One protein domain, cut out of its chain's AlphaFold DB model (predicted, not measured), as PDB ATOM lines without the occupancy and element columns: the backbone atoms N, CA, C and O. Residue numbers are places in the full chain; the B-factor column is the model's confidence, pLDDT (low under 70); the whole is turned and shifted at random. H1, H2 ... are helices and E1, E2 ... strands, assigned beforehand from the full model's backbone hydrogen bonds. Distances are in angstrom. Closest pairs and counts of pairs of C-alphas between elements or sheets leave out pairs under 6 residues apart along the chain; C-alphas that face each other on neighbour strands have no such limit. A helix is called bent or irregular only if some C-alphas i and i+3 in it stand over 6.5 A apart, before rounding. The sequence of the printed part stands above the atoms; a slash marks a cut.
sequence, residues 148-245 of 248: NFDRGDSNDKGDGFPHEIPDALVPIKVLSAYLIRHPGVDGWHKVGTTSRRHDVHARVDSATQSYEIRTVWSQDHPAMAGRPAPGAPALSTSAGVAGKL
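AT A GLANCE: This is residues 148 to 245 of the 248 residues of an uncharacterized protein of Anthracocystis flocculosa (UniProt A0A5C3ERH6). The domain has little regular structure: one strongly twisted four-stranded sheet with helix H1 slantwise over one face, making two layers, and two long loop stretches, residues 148 to 170 and 218 to 240. The 98 printed residues, 37 in named elements, run H1 E1 E2 E3 E4, class mixed. The sheet, E1 - E2 - E3 - E4, is a meander, each strand the antiparallel neighbour of the one before. It is compact, radius of gyration of the C-alphas 13.9 A, spanning 37 by 30 by 25 A.

IN THESE COORDINATES: H1, residues 171 to 181, 16.1 A, begins at C-alpha (192.535, 129.038, 131.388); it is only just irregular, C-alphas 174 and 177 being 6.9 A apart. E1 is residues 189 to 194, 15.0 A; E2 198 to 205, 23.0 A; E3 210 to 217, 23.9 A; E4 241 to 244, 10.7 A, ending at C-alpha (180.907, 136.418, 130.459).

HOW THE PARTS SIT: Hairpins E1-E2, E2-E3 and E3-E4 have N 191 and O 200, 2.8 A, N 201 and O 214, 2.8 A, and N 211 and O 243, 2.9 A, within hydrogen-bond range. H1's height over the sheet is 7.5 A; its closest C-alphas to E2 are Leu 179 and Val 204, 6.1 A. In H1, 4 of 7 O i to N i+4 pairs are within range.

THE WHOLE: The printed part has no cut. The E3 to E4 link is long. Residues 151 to 163, 183 to 184 and 221 to 240 have pLDDT under 70.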
ATOM      1  N   ASN A 148     202.444 132.469 135.235       87.06
ATOM      2  CA  ASN A 148     202.609 131.165 135.837       87.06
ATOM      3  C   ASN A 148     201.377 130.936 136.699       87.06
ATOM      4  O   ASN A 148     201.172 131.663 137.671       87.06
ATOM      5  N   PHE A 149     200.533 129.988 136.310       85.62
ATOM      6  CA  PHE A 149     199.402 129.596 137.138       85.62
ATOM      7  C   PHE A 149     199.924 128.913 138.396       85.62
ATOM      8  O   PHE A 149     200.878 128.131 138.320       85.62
ATOM      9  N   ASP A 150     199.344 129.260 139.542       76.56
ATOM     10  CA  ASP A 150     199.773 128.671 140.804       76.56
ATOM     11  C   ASP A 150     199.481 127.177 140.745       76.56
ATOM     12  O   ASP A 150     198.366 126.754 140.458       76.56
ATOM     13  N   ARG A 151     200.494 126.355 140.998       62.28
ATOM     14  CA  ARG A 151     200.250 124.953 141.314       62.28
ATOM     15  C   ARG A 151     199.715 124.986 142.731       62.28
ATOM     16  O   ARG A 151     200.497 125.308 143.619       62.28
ATOM     17  N   GLY A 152     198.413 124.746 142.911       55.62
ATOM     18  CA  GLY A 152     197.804 124.631 144.240       55.62
ATOM     19  C   GLY A 152     198.751 123.884 145.177       55.62
ATOM     20  O   GLY A 152     199.381 122.910 144.743       55.62
ATOM     21  N   ASP A 153     198.959 124.428 146.381       48.84
ATOM     22  CA  ASP A 153     199.978 123.948 147.310       48.84
ATOM     23  C   ASP A 153     199.909 122.422 147.386       48.84
ATOM     24  O   ASP A 153     198.905 121.833 147.781       48.84
ATOM     25  N   SER A 154     200.997 121.772 146.972       43.47
ATOM     26  CA  SER A 154     201.113 120.334 146.695       43.47
ATOM     27  C   SER A 154     200.851 119.402 147.890       43.47
ATOM     28  O   SER A 154     201.083 118.195 147.801       43.47
ATOM     29  N   ASN A 155     200.404 119.957 149.014       45.47
ATOM     30  CA  ASN A 155     200.022 119.236 150.216       45.47
ATOM     31  C   ASN A 155     198.533 118.880 150.251       45.47
ATOM     32  O   ASN A 155     198.175 117.989 151.019       45.47
ATOM     33  N   ASP A 156     197.695 119.480 149.400       48.44
ATOM     34  CA  ASP A 156     196.283 119.114 149.288       48.44
ATOM     35  C   ASP A 156     196.038 118.344 147.983       48.44
ATOM     36  O   ASP A 156     195.637 118.875 146.956       48.44
ATOM     37  N   LYS A 157     196.342 117.042 147.985       44.50
ATOM     38  CA  LYS A 157     196.207 116.149 146.812       44.50
ATOM     39  C   LYS A 157     194.747 115.892 146.377       44.50
ATOM     40  O   LYS A 157     194.493 114.913 145.675       44.50
ATOM     41  N   GLY A 158     193.783 116.714 146.796       51.38
ATOM     42  CA  GLY A 158     192.349 116.455 146.628       51.38
ATOM     43  C   GLY A 158     191.468 117.660 146.293       51.38
ATOM     44  O   GLY A 158     190.270 117.470 146.099       51.38
ATOM     45  N   ASP A 159     192.014 118.872 146.191       54.47
ATOM     46  CA  ASP A 159     191.239 120.111 146.006       54.47
ATOM     47  C   ASP A 159     190.829 120.381 144.540       54.47
ATOM     48  O   ASP A 159     189.946 121.193 144.252       54.47
ATOM     49  N   GLY A 160     191.413 119.650 143.587       58.72
ATOM     50  CA  GLY A 160     191.022 119.702 142.180       58.72
ATOM     51  C   GLY A 160     191.458 120.978 141.457       58.72
ATOM     52  O   GLY A 160     190.887 121.289 140.405       58.72
ATOM     53  N   PHE A 161     192.447 121.714 141.980       65.06
ATOM     54  CA  PHE A 161     193.095 122.773 141.209       65.06
ATOM     55  C   PHE A 161     193.936 122.138 140.088       65.06
ATOM     56  O   PHE A 161     194.755 121.255 140.355       65.06
ATOM     57  N   PRO A 162     193.766 122.539 138.817       63.59
ATOM     58  CA  PRO A 162     194.531 121.956 137.720       63.59
ATOM     59  C   PRO A 162     196.030 122.256 137.895       63.59
ATOM     60  O   PRO A 162     196.452 123.407 137.831       63.59
ATOM     61  N   HIS A 163     196.848 121.214 138.087       63.19
ATOM     62  CA  HIS A 163     198.308 121.335 138.247       63.19
ATOM     63  C   HIS A 163     199.022 121.930 137.023       63.19
ATOM     64  O   HIS A 163     200.146 122.428 137.137       63.19
ATOM     65  N   GLU A 164     198.383 121.876 135.859       74.06
ATOM     66  CA  GLU A 164     198.866 122.473 134.625       74.06
ATOM     67  C   GLU A 164     197.675 122.810 133.729       74.06
ATOM     68  O   GLU A 164     196.733 122.024 133.606       74.06
ATOM     69  N   ILE A 165     197.707 123.993 133.119       81.75
ATOM     70  CA  ILE A 165     196.713 124.406 132.131       81.75
ATOM     71  C   ILE A 165     197.357 124.223 130.755       81.75
ATOM     72  O   ILE A 165     198.276 124.978 130.435       81.75
ATOM     73  N   PRO A 166     196.900 123.251 129.944       83.50
ATOM     74  CA  PRO A 166     197.426 123.042 128.603       83.50
ATOM     75  C   PRO A 166     197.318 124.307 127.750       83.50
ATOM     76  O   PRO A 166     196.284 124.975 127.754       83.50
ATOM     77  N   ASP A 167     198.343 124.582 126.948       85.38
ATOM     78  CA  ASP A 167     198.414 125.773 126.090       85.38
ATOM     79  C   ASP A 167     197.261 125.883 125.079       85.38
ATOM     80  O   ASP A 167     196.893 126.988 124.678       85.38
ATOM     81  N   ALA A 168     196.670 124.750 124.690       87.62
ATOM     82  CA  ALA A 168     195.529 124.687 123.778       87.62
ATOM     83  C   ALA A 168     194.197 125.105 124.429       87.62
ATOM     84  O   ALA A 168     193.224 125.359 123.720       87.62
ATOM     85  N   LEU A 169     194.129 125.158 125.762       87.44
ATOM     86  CA  LEU A 169     192.902 125.442 126.498       87.44
ATOM     87  C   LEU A 169     192.863 126.885 126.996       87.44
ATOM     88  O   LEU A 169     193.880 127.508 127.292       87.44
ATOM     89  N   VAL A 170     191.642 127.401 127.120       88.88
ATOM     90  CA  VAL A 170     191.371 128.708 127.721       88.88
ATOM     91  C   VAL A 170     191.415 128.569 129.248       88.88
ATOM     92  O   VAL A 170     190.569 127.859 129.805       88.88
ATOM     93  N   PRO A 171     192.344 129.243 129.953       88.06
ATOM     94  CA  PRO A 171     192.535 129.038 131.388       88.06
ATOM     95  C   PRO A 171     191.290 129.281 132.232       88.06
ATOM     96  O   PRO A 171     190.991 128.473 133.107       88.06
ATOM     97  N   ILE A 172     190.528 130.346 131.962       87.75
ATOM     98  CA  ILE A 172     189.359 130.673 132.787       87.75
ATOM     99  C   ILE A 172     188.263 129.605 132.682       87.75
ATOM    100  O   ILE A 172     187.581 129.346 133.668       87.75
ATOM    101  N   LYS A 173     188.143 128.906 131.542       87.56
ATOM    102  CA  LYS A 173     187.213 127.776 131.396       87.56
ATOM    103  C   LYS A 173     187.628 126.603 132.278       87.56
ATOM    104  O   LYS A 173     186.787 126.053 132.982       87.56
ATOM    105  N   VAL A 174     188.920 126.275 132.294       86.94
ATOM    106  CA  VAL A 174     189.475 125.190 133.120       86.94
ATOM    107  C   VAL A 174     189.372 125.526 134.614       86.94
ATOM    108  O   VAL A 174     189.002 124.675 135.418       86.94
ATOM    109  N   LEU A 175     189.640 126.781 134.983       87.00
ATOM    110  CA  LEU A 175     189.627 127.254 136.370       87.00
ATOM    111  C   LEU A 175     188.212 127.509 136.915       87.00
ATOM    112  O   LEU A 175     188.014 127.435 138.125       87.00
ATOM    113  N   SER A 176     187.221 127.786 136.062       86.31
ATOM    114  CA  SER A 176     185.867 128.194 136.481       86.31
ATOM    115  C   SER A 176     185.217 127.228 137.476       86.31
ATOM    116  O   SER A 176     184.729 127.650 138.523       86.31
ATOM    117  N   ALA A 177     185.278 125.922 137.204       84.06
ATOM    118  CA  ALA A 177     184.700 124.898 138.067       84.06
ATOM    119  C   ALA A 177     185.384 124.823 139.440       84.06
ATOM    120  O   ALA A 177     184.753 124.421 140.417       84.06
ATOM    121  N   TYR A 178     186.669 125.175 139.524       84.50
ATOM    122  CA  TYR A 178     187.383 125.274 140.794       84.50
ATOM    123  C   TYR A 178     186.984 126.551 141.541       84.50
ATOM    124  O   TYR A 178     186.602 126.475 142.704       84.50
ATOM    125  N   LEU A 179     186.990 127.701 140.860       85.25
ATOM    126  CA  LEU A 179     186.680 129.011 141.447       85.25
ATOM    127  C   LEU A 179     185.252 129.091 142.007       85.25
ATOM    128  O   LEU A 179     185.025 129.754 143.012       85.25
ATOM    129  N   ILE A 180     184.301 128.386 141.386       84.38
ATOM    130  CA  ILE A 180     182.920 128.273 141.882       84.38
ATOM    131  C   ILE A 180     182.846 127.401 143.145       84.38
ATOM    132  O   ILE A 180     182.032 127.663 144.029       84.38
ATOM    133  N   ARG A 181     183.668 126.346 143.230       82.88
ATOM    134  CA  ARG A 181     183.660 125.392 144.353       82.88
ATOM    135  C   ARG A 181     184.453 125.881 145.562       82.88
ATOM    136  O   ARG A 181     184.089 125.540 146.682       82.88
ATOM    137  N   HIS A 182     185.479 126.694 145.335       78.69
ATOM    138  CA  HIS A 182     186.364 127.230 146.365       78.69
ATOM    139  C   HIS A 182     186.338 128.762 146.334       78.69
ATOM    140  O   HIS A 182     187.277 129.390 145.831       78.69
ATOM    141  N   PRO A 183     185.262 129.392 146.843       68.44
ATOM    142  CA  PRO A 183     185.229 130.837 146.981       68.44
ATOM    143  C   PRO A 183     186.319 131.247 147.978       68.44
ATOM    144  O   PRO A 183     186.251 130.918 149.160       68.44
ATOM    145  N   GLY A 184     187.357 131.922 147.478       68.50
ATOM    146  CA  GLY A 184     188.438 132.448 148.308       68.50
ATOM    147  C   GLY A 184     187.966 133.577 149.233       68.50
ATOM    148  O   GLY A 184     186.770 133.834 149.384       68.50
ATOM    149  N   VAL A 185     188.910 134.298 149.837       73.06
ATOM    150  CA  VAL A 185     188.597 135.454 150.694       73.06
ATOM    151  C   VAL A 185     187.824 136.497 149.876       73.06
ATOM    152  O   VAL A 185     188.285 136.926 148.818       73.06
ATOM    153  N   ASP A 186     186.622 136.861 150.329       75.19
ATOM    154  CA  ASP A 186     185.677 137.744 149.621       75.19
ATOM    155  C   ASP A 186     185.334 137.296 148.181       75.19
ATOM    156  O   ASP A 186     184.995 138.106 147.312       75.19
ATOM    157  N   GLY A 187     185.446 135.992 147.907       78.44
ATOM    158  CA  GLY A 187     185.226 135.394 146.589       78.44
ATOM    159  C   GLY A 187     186.407 135.520 145.623       78.44
ATOM    160  O   GLY A 187     186.304 135.041 144.497       78.44
ATOM    161  N   TRP A 188     187.529 136.124 146.028       84.12
ATOM    162  CA  TRP A 188     188.730 136.243 145.201       84.12
ATOM    163  C   TRP A 188     189.702 135.095 145.457       84.12
ATOM    164  O   TRP A 188     190.122 134.864 146.589       84.12
ATOM    165  N   HIS A 189     190.140 134.436 144.387       86.38
ATOM    166  CA  HIS A 189     191.158 133.393 144.454       86.38
ATOM    167  C   HIS A 189     192.401 133.805 143.669       86.38
ATOM    168  O   HIS A 189     192.287 134.294 142.543       86.38
ATOM    169  N   LYS A 190     193.594 133.598 144.237       86.81
ATOM    170  CA  LYS A 190     194.844 133.760 143.487       86.81
ATOM    171  C   LYS A 190     194.958 132.607 142.491       86.81
ATOM    172  O   LYS A 190     194.879 131.449 142.876       86.81
ATOM    173  N   VAL A 191     195.071 132.914 141.206       87.56
ATOM    174  CA  VAL A 191     195.159 131.901 140.139       87.56
ATOM    175  C   VAL A 191     196.559 131.797 139.552       87.56
ATOM    176  O   VAL A 191     196.858 130.845 138.839       87.56
ATOM    177  N   GLY A 192     197.430 132.765 139.832       87.06
ATOM    178  CA  GLY A 192     198.811 132.725 139.384       87.06
ATOM    179  C   GLY A 192     199.566 134.017 139.630       87.06
ATOM    180  O   GLY A 192     199.064 134.961 140.240       87.06
ATOM    181  N   THR A 193     200.781 134.059 139.101       88.06
ATOM    182  CA  THR A 193     201.710 135.181 139.227       88.06
ATOM    183  C   THR A 193     202.324 135.503 137.865       88.06
ATOM    184  O   THR A 193     202.650 134.618 137.073       88.06
ATOM    185  N   THR A 194     202.487 136.785 137.555       89.25
ATOM    186  CA  THR A 194     203.086 137.252 136.298       89.25
ATOM    187  C   THR A 194     204.603 137.421 136.412       89.25
ATOM    188  O   THR A 194     205.127 137.736 137.480       89.25
ATOM    189  N   SER A 195     205.328 137.359 135.287       86.69
ATOM    190  CA  SER A 195     206.763 137.713 135.240       86.69
ATOM    191  C   SER A 195     207.062 139.175 135.600       86.69
ATOM    192  O   SER A 195     208.218 139.560 135.771       86.69
ATOM    193  N   ARG A 196     206.020 140.004 135.730       83.56
ATOM    194  CA  ARG A 196     206.088 141.393 136.187       83.56
ATOM    195  C   ARG A 196     205.809 141.527 137.688       83.56
ATOM    196  O   ARG A 196     205.545 142.638 138.134       83.56
ATOM    197  N   ARG A 197     205.867 140.428 138.457       84.69
ATOM    198  CA  ARG A 197     205.658 140.394 139.920       84.69
ATOM    199  C   ARG A 197     204.294 140.948 140.344       84.69
ATOM    200  O   ARG A 197     204.176 141.693 141.313       84.69
ATOM    201  N   HIS A 198     203.273 140.616 139.562       84.69
ATOM    202  CA  HIS A 198     201.878 140.854 139.920       84.69
ATOM    203  C   HIS A 198     201.189 139.514 140.137       84.69
ATOM    204  O   HIS A 198     201.287 138.640 139.274       84.69
ATOM    205  N   ASP A 199     200.488 139.389 141.253       88.25
ATOM    206  CA  ASP A 199     199.589 138.285 141.544       88.25
ATOM    207  C   ASP A 199     198.277 138.507 140.786       88.25
ATOM    208  O   ASP A 199     197.746 139.620 140.712       88.25
ATOM    209  N   VAL A 200     197.767 137.437 140.189       88.38
ATOM    210  CA  VAL A 200     196.525 137.430 139.426       88.38
ATOM    211  C   VAL A 200     195.447 136.806 140.289       88.38
ATOM    212  O   VAL A 200     195.554 135.644 140.678       88.38
ATOM    213  N   HIS A 201     194.394 137.570 140.550       88.19
ATOM    214  CA  HIS A 201     193.215 137.103 141.255       88.19
ATOM    215  C   HIS A 201     192.031 137.036 140.299       88.19
ATOM    216  O   HIS A 201     191.817 137.943 139.492       88.19
ATOM    217  N   ALA A 202     191.251 135.968 140.409       88.75
ATOM    218  CA  ALA A 202     190.025 135.795 139.654       88.75
ATOM    219  C   ALA A 202     188.877 135.412 140.588       88.75
ATOM    220  O   ALA A 202     189.083 134.755 141.612       88.75
ATOM    221  N   ARG A 203     187.669 135.815 140.207       87.94
ATOM    222  CA  ARG A 203     186.420 135.345 140.800       87.94
ATOM    223  C   ARG A 203     185.428 135.011 139.701       87.94
ATOM    224  O   ARG A 203     185.442 135.646 138.647       87.94
ATOM    225  N   VAL A 204     184.583 134.018 139.945       87.88
ATOM    226  CA  VAL A 204     183.523 133.607 139.022       87.88
ATOM    227  C   VAL A 204     182.205 133.636 139.768       87.88
ATOM    228  O   VAL A 204     182.074 133.032 140.828       87.88
ATOM    229  N   ASP A 205     181.234 134.334 139.199       86.44
ATOM    230  CA  ASP A 205     179.864 134.332 139.679       86.44
ATOM    231  C   ASP A 205     179.076 133.254 138.929       86.44
ATOM    232  O   ASP A 205     178.824 133.349 137.724       86.44
ATOM    233  N   SER A 206     178.690 132.205 139.655       83.12
ATOM    234  CA  SER A 206     177.953 131.071 139.101       83.12
ATOM    235  C   SER A 206     176.538 131.439 138.655       83.12
ATOM    236  O   SER A 206     176.030 130.818 137.718       83.12
ATOM    237  N   ALA A 207     175.915 132.449 139.270       83.56
ATOM    238  CA  ALA A 207     174.554 132.866 138.946       83.56
ATOM    239  C   ALA A 207     174.504 133.618 137.613       83.56
ATOM    240  O   ALA A 207     173.605 133.405 136.802       83.56
ATOM    241  N   THR A 208     175.489 134.483 137.374       83.06
ATOM    242  CA  THR A 208     175.561 135.305 136.159       83.06
ATOM    243  C   THR A 208     176.450 134.706 135.071       83.06
ATOM    244  O   THR A 208     176.488 135.246 133.964       83.06
ATOM    245  N   GLN A 209     177.161 133.609 135.370       83.50
ATOM    246  CA  GLN A 209     178.215 133.039 134.520       83.50
ATOM    247  C   GLN A 209     179.225 134.113 134.088       83.50
ATOM    248  O   GLN A 209     179.743 134.107 132.968       83.50
ATOM    249  N   SER A 210     179.483 135.072 134.976       87.88
ATOM    250  CA  SER A 210     180.454 136.135 134.759       87.88
ATOM    251  C   SER A 210     181.747 135.835 135.505       87.88
ATOM    252  O   SER A 210     181.761 135.118 136.507       87.88
ATOM    253  N   TYR A 211     182.852 136.363 135.000       88.38
ATOM    254  CA  TYR A 211     184.128 136.344 135.694       88.38
ATOM    255  C   TYR A 211     184.639 137.764 135.861       88.38
ATOM    256  O   TYR A 211     184.392 138.635 135.026       88.38
ATOM    257  N   GLU A 212     185.406 137.970 136.922       89.94
ATOM    258  CA  GLU A 212     186.179 139.184 137.123       89.94
ATOM    259  C   GLU A 212     187.628 138.843 137.428       89.94
ATOM    260  O   GLU A 212     187.931 137.883 138.141       89.94
ATOM    261  N   ILE A 213     188.525 139.659 136.886       87.81
ATOM    262  CA  ILE A 213     189.967 139.502 137.018       87.81
ATOM    263  C   ILE A 213     190.548 140.787 137.586       87.81
ATOM    264  O   ILE A 213     190.189 141.893 137.168       87.81
ATOM    265  N   ARG A 214     191.486 140.637 138.518       87.31
ATOM    266  CA  ARG A 214     192.250 141.740 139.092       87.31
ATOM    267  C   ARG A 214     193.712 141.352 139.241       87.31
ATOM    268  O   ARG A 214     194.035 140.206 139.547       87.31
ATOM    269  N   THR A 215     194.593 142.332 139.076       85.56
ATOM    270  CA  THR A 215     196.014 142.184 139.384       85.56
ATOM    271  C   THR A 215     196.385 142.961 140.643       85.56
ATOM    272  O   THR A 215     195.904 144.071 140.889       85.56
ATOM    273  N   VAL A 216     197.224 142.357 141.479       83.25
ATOM    274  CA  VAL A 216     197.733 142.954 142.717       83.25
ATOM    275  C   VAL A 216     199.250 142.825 142.715       83.25
ATOM    276  O   VAL A 216     199.800 141.903 142.123       83.25
ATOM    277  N   TRP A 217     199.951 143.767 143.338       82.25
ATOM    278  CA  TRP A 217     201.402 143.673 143.479       82.25
ATOM    279  C   TRP A 217     201.734 142.453 144.329       82.25
ATOM    280  O   TRP A 217     201.158 142.280 145.404       82.25
ATOM    281  N   SER A 218     202.646 141.612 143.845       80.31
ATOM    282  CA  SER A 218     203.063 140.439 144.607       80.31
ATOM    283  C   SER A 218     203.819 140.865 145.869       80.31
ATOM    284  O   SER A 218     204.432 141.938 145.915       80.31
ATOM    285  N   GLN A 219     203.758 140.052 146.923       75.50
ATOM    286  CA  GLN A 219     204.358 140.392 148.222       75.50
ATOM    287  C   GLN A 219     205.887 140.507 148.158       75.50
ATOM    288  O   GLN A 219     206.490 141.231 148.947       75.50
ATOM    289  N   ASP A 220     206.511 139.835 147.192       71.88
ATOM    290  CA  ASP A 220     207.949 139.883 146.927       71.88
ATOM    291  C   ASP A 220     208.372 141.115 146.099       71.88
ATOM    292  O   ASP A 220     209.553 141.290 145.781       71.88
ATOM    293  N   HIS A 221     207.425 141.976 145.713       69.88
ATOM    294  CA  HIS A 221     207.718 143.139 144.894       69.88
ATOM    295  C   HIS A 221     208.541 144.174 145.697       69.88
ATOM    296  O   HIS A 221     208.128 144.562 146.787       69.88
ATOM    297  N   PRO A 222     209.646 144.743 145.160       69.62
ATOM    298  CA  PRO A 222     210.485 145.718 145.874       69.62
ATOM    299  C   PRO A 222     209.729 146.918 146.468       69.62
ATOM    300  O   PRO A 222     210.011 147.348 147.576       69.62
ATOM    301  N   ALA A 223     208.729 147.442 145.755       68.00
ATOM    302  CA  ALA A 223     207.849 148.508 146.252       68.00
ATOM    303  C   ALA A 223     206.925 148.116 147.428       68.00
ATOM    304  O   ALA A 223     206.314 148.996 148.034       68.00
ATOM    305  N   MET A 224     206.798 146.823 147.733       65.19
ATOM    306  CA  MET A 224     206.065 146.295 148.889       65.19
ATOM    307  C   MET A 224     206.989 146.001 150.079       65.19
ATOM    308  O   MET A 224     206.497 145.750 151.178       65.19
ATOM    309  N   ALA A 225     208.314 146.087 149.904       60.81
ATOM    310  CA  ALA A 225     209.273 145.885 150.983       60.81
ATOM    311  C   ALA A 225     209.032 146.895 152.122       60.81
ATOM    312  O   ALA A 225     209.054 148.109 151.914       60.81
ATOM    313  N   GLY A 226     208.784 146.385 153.330       58.88
ATOM    314  CA  GLY A 226     208.513 147.197 154.522       58.88
ATOM    315  C   GLY A 226     207.053 147.621 154.712       58.88
ATOM    316  O   GLY A 226     206.755 148.301 155.693       58.88
ATOM    317  N   ARG A 227     206.126 147.219 153.829       58.78
ATOM    318  CA  ARG A 227     204.684 147.346 154.089       58.78
ATOM    319  C   ARG A 227     204.184 146.110 154.846       58.78
ATOM    320  O   ARG A 227     204.601 145.004 154.505       58.78
ATOM    321  N   PRO A 228     203.311 146.265 155.861       53.66
ATOM    322  CA  PRO A 228     202.694 145.115 156.510       53.66
ATOM    323  C   PRO A 228     201.965 144.277 155.456       53.66
ATOM    324  O   PRO A 228     201.340 144.836 154.550       53.66
ATOM    325  N   ALA A 229     202.078 142.948 155.565       52.12
ATOM    326  CA  ALA A 229     201.348 142.029 154.703       52.12
ATOM    327  C   ALA A 229     199.867 142.443 154.721       52.12
ATOM    328  O   ALA A 229     199.309 142.604 155.812       52.12
ATOM    329  N   PRO A 230     199.251 142.709 153.559       49.00
ATOM    330  CA  PRO A 230     197.897 143.230 153.529       49.00
ATOM    331  C   PRO A 230     196.951 142.198 154.157       49.00
ATOM    332  O   PRO A 230     196.718 141.129 153.597       49.00
ATOM    333  N   GLY A 231     196.432 142.515 155.347       45.72
ATOM    334  CA  GLY A 231     195.247 141.865 155.892       45.72
ATOM    335  C   GLY A 231     194.079 142.262 155.000       45.72
ATOM    336  O   GLY A 231     193.628 143.401 155.069       45.72
ATOM    337  N   ALA A 232     193.672 141.335 154.131       48.31
ATOM    338  CA  ALA A 232     192.875 141.560 152.923       48.31
ATOM    339  C   ALA A 232     193.616 142.383 151.842       48.31
ATOM    340  O   ALA A 232     194.272 143.376 152.156       48.31
ATOM    341  N   PRO A 233     193.541 141.980 150.556       46.38
ATOM    342  CA  PRO A 233     194.274 142.622 149.469       46.38
ATOM    343  C   PRO A 233     193.910 144.108 149.402       46.38
ATOM    344  O   PRO A 233     192.819 144.473 148.964       46.38
ATOM    345  N   ALA A 234     194.830 144.972 149.842       43.06
ATOM    346  CA  ALA A 234     194.686 146.410 149.694       43.06
ATOM    347  C   ALA A 234     194.496 146.701 148.202       43.06
ATOM    348  O   ALA A 234     195.378 146.415 147.388       43.06
ATOM    349  N   LEU A 235     193.299 147.188 147.858       46.22
ATOM    350  CA  LEU A 235     192.847 147.395 146.490       46.22
ATOM    351  C   LEU A 235     193.860 148.243 145.712       46.22
ATOM    352  O   LEU A 235     193.919 149.463 145.855       46.22
ATOM    353  N   SER A 236     194.623 147.589 144.841       41.31
ATOM    354  CA  SER A 236     195.245 148.247 143.697       41.31
ATOM    355  C   SER A 236     194.119 148.782 142.808       41.31
ATOM    356  O   SER A 236     193.194 148.052 142.458       41.31
ATOM    357  N   THR A 237     194.175 150.073 142.488       43.00
ATOM    358  CA  THR A 237     193.146 150.894 141.829       43.00
ATOM    359  C   THR A 237     192.878 150.556 140.354       43.00
ATOM    360  O   THR A 237     192.396 151.415 139.612       43.00
ATOM    361  N   SER A 238     193.170 149.338 139.886       49.09
ATOM    362  CA  SER A 238     192.677 148.905 138.580       49.09
ATOM    363  C   SER A 238     191.241 148.405 138.722       49.09
ATOM    364  O   SER A 238     190.941 147.477 139.477       49.09
ATOM    365  N   ALA A 239     190.318 149.074 138.028       56.25
ATOM    366  CA  ALA A 239     188.976 148.548 137.826       56.25
ATOM    367  C   ALA A 239     189.129 147.145 137.224       56.25
ATOM    368  O   ALA A 239     189.763 146.999 136.179       56.25
ATOM    369  N   GLY A 240     188.636 146.124 137.928       60.28
ATOM    370  CA  GLY A 240     188.739 144.742 137.469       60.28
ATOM    371  C   GLY A 240     188.129 144.595 136.077       60.28
ATOM    372  O   GLY A 240     187.160 145.281 135.744       60.28
ATOM    373  N   VAL A 241     188.707 143.720 135.259       76.62
ATOM    374  CA  VAL A 241     188.143 143.414 133.942       76.62
ATOM    375  C   VAL A 241     187.118 142.304 134.128       76.62
ATOM    376  O   VAL A 241     187.437 141.263 134.705       76.62
ATOM    377  N   ALA A 242     185.889 142.548 133.673       81.81
ATOM    378  CA  ALA A 242     184.770 141.624 133.783       81.81
ATOM    379  C   ALA A 242     184.339 141.120 132.401       81.81
ATOM    380  O   ALA A 242     184.343 141.881 131.430       81.81
ATOM    381  N   GLY A 243     183.916 139.862 132.323       82.06
ATOM    382  CA  GLY A 243     183.392 139.260 131.100       82.06
ATOM    383  C   GLY A 243     182.413 138.128 131.392       82.06
ATOM    384  O   GLY A 243     182.221 137.742 132.545       82.06
ATOM    385  N   LYS A 244     181.776 137.594 130.346       82.88
ATOM    386  CA  LYS A 244     180.907 136.418 130.459       82.88
ATOM    387  C   LYS A 244     181.604 135.160 129.943       82.88
ATOM    388  O   LYS A 244     182.331 135.218 128.955       82.88
ATOM    389  N   LEU A 245     181.386 134.033 130.618       77.75
ATOM    390  CA  LEU A 245     181.991 132.734 130.292       77.75
ATOM    391  C   LEU A 245     181.490 132.144 128.966       77.75
ATOM    392  O   LEU A 245     182.237 131.428 128.306       77.75
TER     393      LEU A 245